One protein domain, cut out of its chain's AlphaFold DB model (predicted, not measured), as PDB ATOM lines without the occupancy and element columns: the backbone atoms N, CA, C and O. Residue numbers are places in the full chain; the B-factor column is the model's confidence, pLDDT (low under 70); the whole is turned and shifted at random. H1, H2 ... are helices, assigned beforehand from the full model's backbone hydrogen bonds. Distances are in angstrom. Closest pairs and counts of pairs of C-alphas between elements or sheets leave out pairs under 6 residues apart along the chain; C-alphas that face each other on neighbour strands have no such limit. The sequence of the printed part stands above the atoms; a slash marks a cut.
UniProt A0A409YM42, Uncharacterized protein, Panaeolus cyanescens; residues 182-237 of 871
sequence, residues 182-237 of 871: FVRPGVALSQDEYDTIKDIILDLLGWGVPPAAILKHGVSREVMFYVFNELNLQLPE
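Overview. This is residues 182 to 237 of the 871 residues of an uncharacterized protein of Panaeolus cyanescens (UniProt A0A409YM42). What would one see first? One long helix, H1, makes one side, and two shorter helices lie on the same side of it, H3 crossing near its middle almost at right angles and H2 beside its last turns. Residues 182 to 190, with no named helix, fold into a loop by the beginning of H1. What are its make-up and size? The 56 printed residues hold three named helices, in the order H1, H2, H3, and no named strand: the class is all helix. The whole is compact, with a radius of gyration of the C-alphas of 10.6 A and spans of 29 by 22 by 20 A.

Along the chain. Where does the first helix run? H1, residues 191 to 206, begins at C-alpha 191 at (74.080, 87.204, 70.940) and is 22.5 A long. What follows it? H2 is residues 211 to 216, 8.6 A long, and H3 is residues 221 to 231, 15.2 A long, ending at C-alpha 231 at (88.072, 89.449, 76.681).

Arrangement. How does H1 stand to H2? They only just touch, with 3 pairs of C-alphas within 8 A, H1 with residues 201 to 205 alone; the closest C-alphas, of Leu 205 and Pro 211, are 7.4 A apart. They run opposite ways at a steep tilt of 66 degrees. How does H3 stand to both? H3 is close to H1 but not clearly touching, about perpendicular at 80 degrees; their closest C-alphas, of Lys 198 and Val 227, are 6.1 A apart. H3 is close to H2 but not clearly touching, at a shallow tilt of 21 degrees, opposite ways; their closest C-alphas, of Leu 215 and Arg 221, are 6.8 A apart. What do the backbones show? In H1, H2 and H3 every O i to N i+4 pair is within hydrogen-bond range.

Size, cuts and confidence. How far does it reach? The two C-alphas farthest apart, of Phe 182 and Gly 208, are 29.7 A apart. Is it continuous and confident? The printed part has no cut, and the links H1 to H2 and H2 to H3 are tight. The mean pLDDT of the printed part is 96.0, and no printed residue is under 70.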
ATOM      1  N   PHE A 182      73.513  81.761  65.449       89.12
ATOM      2  CA  PHE A 182      74.529  81.269  66.387       89.12
ATOM      3  C   PHE A 182      75.805  82.117  66.366       89.12
ATOM      4  O   PHE A 182      76.498  82.229  65.352       89.12
ATOM      5  N   VAL A 183      76.163  82.657  67.530       92.31
ATOM      6  CA  VAL A 183      77.225  83.666  67.678       92.31
ATOM      7  C   VAL A 183      78.617  83.127  67.348       92.31
ATOM      8  O   VAL A 183      79.448  83.846  66.784       92.31
ATOM      9  N   ARG A 184      78.908  81.874  67.716       92.56
ATOM     10  CA  ARG A 184      80.207  81.216  67.494       92.56
ATOM     11  C   ARG A 184      79.994  79.763  67.045       92.56
ATOM     12  O   ARG A 184      79.064  79.117  67.525       92.56
ATOM     13  N   PRO A 185      80.854  79.204  66.170       91.81
ATOM     14  CA  PRO A 185      80.741  77.807  65.758       91.81
ATOM     15  C   PRO A 185      80.779  76.852  66.961       91.81
ATOM     16  O   PRO A 185      81.683  76.925  67.786       91.81
ATOM     17  N   GLY A 186      79.796  75.954  67.062       89.44
ATOM     18  CA  GLY A 186      79.673  75.018  68.187       89.44
ATOM     19  C   GLY A 186      79.047  75.598  69.463       89.44
ATOM     20  O   GLY A 186      78.830  74.843  70.408       89.44
ATOM     21  N   VAL A 187      78.705  76.890  69.499       93.62
ATOM     22  CA  VAL A 187      77.986  77.521  70.617       93.62
ATOM     23  C   VAL A 187      76.548  77.812  70.197       93.62
ATOM     24  O   VAL A 187      76.281  78.760  69.462       93.62
ATOM     25  N   ALA A 188      75.616  76.994  70.685       93.94
ATOM     26  CA  ALA A 188      74.183  77.125  70.424       93.94
ATOM     27  C   ALA A 188      73.517  78.179  71.337       93.94
ATOM     28  O   ALA A 188      72.586  77.865  72.073       93.94
ATOM     29  N   LEU A 189      74.035  79.411  71.313       94.75
ATOM     30  CA  LEU A 189      73.515  80.576  72.041       94.75
ATOM     31  C   LEU A 189      73.316  81.746  71.071       94.75
ATOM     32  O   LEU A 189      74.079  81.889  70.109       94.75
ATOM     33  N   SER A 190      72.323  82.585  71.358       95.69
ATOM     34  CA  SER A 190      72.119  83.888  70.715       95.69
ATOM     35  C   SER A 190      73.096  84.951  71.241       95.69
ATOM     36  O   SER A 190      73.809  84.731  72.225       95.69
ATOM     37  N   GLN A 191      73.154  86.116  70.582       94.94
ATOM     38  CA  GLN A 191      74.080  87.204  70.940       94.94
ATOM     39  C   GLN A 191      73.848  87.719  72.363       94.94
ATOM     40  O   GLN A 191      74.805  87.833  73.126       94.94
ATOM     41  N   ASP A 192      72.588  87.944  72.734       94.69
ATOM     42  CA  ASP A 192      72.223  88.504  74.036       94.69
ATOM     43  C   ASP A 192      72.487  87.505  75.177       94.69
ATOM     44  O   ASP A 192      73.002  87.883  76.230       94.69
ATOM     45  N   GLU A 193      72.222  86.210  74.962       96.12
ATOM     46  CA  GLU A 193      72.577  85.144  75.911       96.12
ATOM     47  C   GLU A 193      74.098  85.010  76.068       96.12
ATOM     48  O   GLU A 193      74.605  84.879  77.183       96.12
ATOM     49  N   TYR A 194      74.840  85.054  74.959       97.06
ATOM     50  CA  TYR A 194      76.295  84.928  74.967       97.06
ATOM     51  C   TYR A 194      76.974  86.109  75.672       97.06
ATOM     52  O   TYR A 194      77.901  85.895  76.455       97.06
ATOM     53  N   ASP A 195      76.495  87.337  75.458       97.12
ATOM     54  CA  ASP A 195      77.003  88.513  76.168       97.12
ATOM     55  C   ASP A 195      76.577  88.513  77.649       97.12
ATOM     56  O   ASP A 195      77.420  88.758  78.511       97.12
ATOM     57  N   THR A 196      75.354  88.076  77.983       97.12
ATOM     58  CA  THR A 196      74.942  87.832  79.385       97.12
ATOM     59  C   THR A 196      75.878  86.834  80.084       97.12
ATOM     60  O   THR A 196      76.242  87.005  81.249       97.12
ATOM     61  N   ILE A 197      76.324  85.793  79.375       97.06
ATOM     62  CA  ILE A 197      77.260  84.798  79.916       97.06
ATOM     63  C   ILE A 197      78.688  85.356  80.054       97.06
ATOM     64  O   ILE A 197      79.393  84.948  80.981       97.06
ATOM     65  N   LYS A 198      79.121  86.323  79.228       97.75
ATOM     66  CA  LYS A 198      80.385  87.055  79.465       97.75
ATOM     67  C   LYS A 198      80.352  87.801  80.790       97.75
ATOM     68  O   LYS A 198      81.315  87.694  81.546       97.75
ATOM     69  N   ASP A 199      79.262  88.509  81.070       98.00
ATOM     70  CA  ASP A 199      79.115  89.293  82.297       98.00
ATOM     71  C   ASP A 199      79.091  88.378  83.534       98.00
ATOM     72  O   ASP A 199      79.847  88.601  84.478       98.00
ATOM     73  N   ILE A 200      78.361  87.255  83.481       97.50
ATOM     74  CA  ILE A 200      78.380  86.230  84.544       97.50
ATOM     75  C   ILE A 200      79.790  85.642  84.747       97.50
ATOM     76  O   ILE A 200      80.220  85.435  85.884       97.50
ATOM     77  N   ILE A 201      80.538  85.373  83.671       97.75
ATOM     78  CA  ILE A 201      81.925  84.887  83.771       97.75
ATOM     79  C   ILE A 201      82.836  85.966  84.378       97.75
ATOM     80  O   ILE A 201      83.674  85.640  85.219       97.75
ATOM     81  N   LEU A 202      82.668  87.237  84.005       98.19
ATOM     82  CA  LEU A 202      83.413  88.362  84.577       98.19
ATOM     83  C   LEU A 202      83.136  88.541  86.075       98.19
ATOM     84  O   LEU A 202      84.092  88.698  86.836       98.19
ATOM     85  N   ASP A 203      81.881  88.439  86.514       98.25
ATOM     86  CA  ASP A 203      81.510  88.509  87.935       98.25
ATOM     87  C   ASP A 203      82.104  87.343  88.739       98.25
ATOM     88  O   ASP A 203      82.720  87.560  89.786       98.25
ATOM     89  N   LEU A 204      82.018  86.108  88.228       97.81
ATOM     90  CA  LEU A 204      82.623  84.934  88.873       97.81
ATOM     91  C   LEU A 204      84.148  85.081  89.023       97.81
ATOM     92  O   LEU A 204      84.702  84.755  90.076       97.81
ATOM     93  N   LEU A 205      84.831  85.611  88.004       97.44
ATOM     94  CA  LEU A 205      86.263  85.924  88.078       97.44
ATOM     95  C   LEU A 205      86.548  87.077  89.051       97.44
ATOM     96  O   LEU A 205      87.530  87.016  89.794       97.44
ATOM     97  N   GLY A 206      85.681  88.091  89.100       97.12
ATOM     98  CA  GLY A 206      85.736  89.198  90.059       97.12
ATOM     99  C   GLY A 206      85.575  88.746  91.514       97.12
ATOM    100  O   GLY A 206      86.197  89.315  92.411       97.12
ATOM    101  N   TRP A 207      84.817  87.673  91.756       98.06
ATOM    102  CA  TRP A 207      84.707  87.002  93.060       98.06
ATOM    103  C   TRP A 207      85.865  86.026  93.344       98.06
ATOM    104  O   TRP A 207      85.889  85.381  94.394       98.06
ATOM    105  N   GLY A 208      86.840  85.908  92.436       97.12
ATOM    106  CA  GLY A 208      88.014  85.048  92.588       97.12
ATOM    107  C   GLY A 208      87.765  83.564  92.305       97.12
ATOM    108  O   GLY A 208      88.579  82.728  92.704       97.12
ATOM    109  N   VAL A 209      86.666  83.203  91.629       98.06
ATOM    110  CA  VAL A 209      86.403  81.815  91.223       98.06
ATOM    111  C   VAL A 209      87.375  81.435  90.094       98.06
ATOM    112  O   VAL A 209      87.342  82.053  89.029       98.06
ATOM    113  N   PRO A 210      88.248  80.422  90.263       97.38
ATOM    114  CA  PRO A 210      89.208  80.059  89.224       97.38
ATOM    115  C   PRO A 210      88.485  79.451  88.006       97.38
ATOM    116  O   PRO A 210      87.521  78.702  88.193       97.38
ATOM    117  N   PRO A 211      88.952  79.654  86.756       96.88
ATOM    118  CA  PRO A 211      88.184  79.245  85.572       96.88
ATOM    119  C   PRO A 211      87.980  77.722  85.468       96.88
ATOM    120  O   PRO A 211      86.963  77.257  84.959       96.88
ATOM    121  N   ALA A 212      88.899  76.930  86.032       95.69
ATOM    122  CA  ALA A 212      88.748  75.479  86.163       95.69
ATOM    123  C   ALA A 212      87.569  75.069  87.073       95.69
ATOM    124  O   ALA A 212      86.963  74.018  86.866       95.69
ATOM    125  N   ALA A 213      87.201  75.898  88.059       96.94
ATOM    126  CA  ALA A 213      85.977  75.701  88.828       96.94
ATOM    127  C   ALA A 213      84.738  76.084  88.007       96.94
ATOM    128  O   ALA A 213      83.761  75.345  88.062       96.94
ATOM    129  N   ILE A 214      84.783  77.159  87.211       97.00
ATOM    130  CA  ILE A 214      83.666  77.573  86.335       97.00
ATOM    131  C   ILE A 214      83.297  76.436  85.361       97.00
ATOM    132  O   ILE A 214      82.142  76.009  85.322       97.00
ATOM    133  N   LEU A 215      84.292  75.837  84.692       95.75
ATOM    134  CA  LEU A 215      84.113  74.631  83.866       95.75
ATOM    135  C   LEU A 215      83.482  73.462  84.642       95.75
ATOM    136  O   LEU A 215      82.556  72.811  84.159       95.75
ATOM    137  N   LYS A 216      83.950  73.200  85.869       95.88
ATOM    138  CA  LYS A 216      83.439  72.107  86.714       95.88
ATOM    139  C   LYS A 216      81.963  72.280  87.112       95.88
ATOM    140  O   LYS A 216      81.315  71.282  87.417       95.88
ATOM    141  N   HIS A 217      81.429  73.502  87.095       96.00
ATOM    142  CA  HIS A 217      80.010  73.775  87.359       96.00
ATOM    143  C   HIS A 217      79.123  73.665  86.101       96.00
ATOM    144  O   HIS A 217      77.929  73.942  86.179       96.00
ATOM    145  N   GLY A 218      79.669  73.210  84.966       94.31
ATOM    146  CA  GLY A 218      78.900  72.872  83.764       94.31
ATOM    147  C   GLY A 218      78.918  73.923  82.653       94.31
ATOM    148  O   GLY A 218      78.224  73.744  81.655       94.31
ATOM    149  N   VAL A 219      79.711  74.994  82.779       95.88
ATOM    150  CA  VAL A 219      79.909  75.940  81.670       95.88
ATOM    151  C   VAL A 219      80.678  75.248  80.539       95.88
ATOM    152  O   VAL A 219      81.715  74.626  80.770       95.88
ATOM    153  N   SER A 220      80.159  75.358  79.313       96.56
ATOM    154  CA  SER A 220      80.758  74.782  78.102       96.56
ATOM    155  C   SER A 220      82.207  75.253  77.904       96.56
ATOM    156  O   SER A 220      82.550  76.417  78.139       96.56
ATOM    157  N   ARG A 221      83.069  74.342  77.434       96.31
ATOM    158  CA  ARG A 221      84.475  74.651  77.122       96.31
ATOM    159  C   ARG A 221      84.568  75.603  75.938       96.31
ATOM    160  O   ARG A 221      85.361  76.533  75.947       96.31
ATOM    161  N   GLU A 222      83.707  75.398  74.956       96.25
ATOM    162  CA  GLU A 222      83.553  76.219  73.765       96.25
ATOM    163  C   GLU A 222      83.225  77.662  74.182       96.25
ATOM    164  O   GLU A 222      83.958  78.584  73.830       96.25
ATOM    165  N   VAL A 223      82.218  77.853  75.045       96.81
ATOM    166  CA  VAL A 223      81.863  79.164  75.617       96.81
ATOM    167  C   VAL A 223      83.039  79.788  76.375       96.81
ATOM    168  O   VAL A 223      83.415  80.918  76.069       96.81
ATOM    169  N   MET A 224      83.672  79.064  77.307       96.94
ATOM    170  CA  MET A 224      84.831  79.589  78.049       96.94
ATOM    171  C   MET A 224      85.982  80.013  77.127       96.94
ATOM    172  O   MET A 224      86.615  81.039  77.377       96.94
ATOM    173  N   PHE A 225      86.239  79.254  76.058       96.94
ATOM    174  CA  PHE A 225      87.273  79.558  75.073       96.94
ATOM    175  C   PHE A 225      86.987  80.860  74.321       96.94
ATOM    176  O   PHE A 225      87.853  81.739  74.278       96.94
ATOM    177  N   TYR A 226      85.784  81.013  73.757       97.19
ATOM    178  CA  TYR A 226      85.429  82.229  73.020       97.19
ATOM    179  C   TYR A 226      85.387  83.456  73.945       97.19
ATOM    180  O   TYR A 226      85.954  84.491  73.588       97.19
ATOM    181  N   VAL A 227      84.827  83.331  75.155       97.00
ATOM    182  CA  VAL A 227      84.751  84.432  76.132       97.00
ATOM    183  C   VAL A 227      86.143  84.898  76.563       97.00
ATOM    184  O   VAL A 227      86.423  86.095  76.513       97.00
ATOM    185  N   PHE A 228      87.056  83.985  76.918       97.06
ATOM    186  CA  PHE A 228      88.417  84.377  77.311       97.06
ATOM    187  C   PHE A 228      89.201  84.994  76.150       97.06
ATOM    188  O   PHE A 228      89.892  85.993  76.341       97.06
ATOM    189  N   ASN A 229      89.064  84.447  74.941       96.12
ATOM    190  CA  ASN A 229      89.751  84.962  73.761       96.12
ATOM    191  C   ASN A 229      89.214  86.341  73.315       96.12
ATOM    192  O   ASN A 229      89.992  87.186  72.877       96.12
ATOM    193  N   GLU A 230      87.913  86.613  73.468       96.12
ATOM    194  CA  GLU A 230      87.324  87.940  73.212       96.12
ATOM    195  C   GLU A 230      87.707  88.972  74.281       96.12
ATOM    196  O   GLU A 230      88.078  90.099  73.948       96.12
ATOM    197  N   LEU A 231      87.682  88.586  75.559       96.38
ATOM    198  CA  LEU A 231      88.072  89.449  76.681       96.38
ATOM    199  C   LEU A 231      89.600  89.577  76.847       96.38
ATOM    200  O   LEU A 231      90.062  90.344  77.689       96.38
ATOM    201  N   ASN A 232      90.389  88.871  76.027       96.06
ATOM    202  CA  ASN A 232      91.857  88.797  76.086       96.06
ATOM    203  C   ASN A 232      92.387  88.313  77.457       96.06
ATOM    204  O   ASN A 232      93.458  88.722  77.912       96.06
ATOM    205  N   LEU A 233      91.632  87.430  78.116       96.44
ATOM    206  CA  LEU A 233      91.977  86.817  79.399       96.44
ATOM    207  C   LEU A 233      92.872  85.588  79.196       96.44
ATOM    208  O   LEU A 233      92.694  84.812  78.257       96.44
ATOM    209  N   GLN A 234      93.826  85.378  80.106       96.25
ATOM    210  CA  GLN A 234      94.703  84.208  80.061       96.25
ATOM    211  C   GLN A 234      93.922  82.938  80.429       96.25
ATOM    212  O   GLN A 234      93.459  82.783  81.558       96.25
ATOM    213  N   LEU A 235      93.796  82.020  79.469       96.06
ATOM    214  CA  LEU A 235      93.215  80.694  79.686       96.06
ATOM    215  C   LEU A 235      94.068  79.869  80.674       96.06
ATOM    216  O   LEU A 235      95.292  80.021  80.678       96.06
ATOM    217  N   PRO A 236      93.455  78.986  81.490       94.50
ATOM    218  CA  PRO A 236      94.194  78.047  82.332       94.50
ATOM    219  C   PRO A 236      95.163  77.178  81.525       94.50
ATOM    220  O   PRO A 236      94.856  76.780  80.404       94.50
ATOM    221  N   GLU A 237      96.300  76.817  82.120       94.88
ATOM    222  CA  GLU A 237      97.292  75.946  81.470       94.88
ATOM    223  C   GLU A 237      96.741  74.526  81.220       94.88
ATOM    224  O   GLU A 237      97.053  73.916  80.202       94.88
TER     225      GLU A 237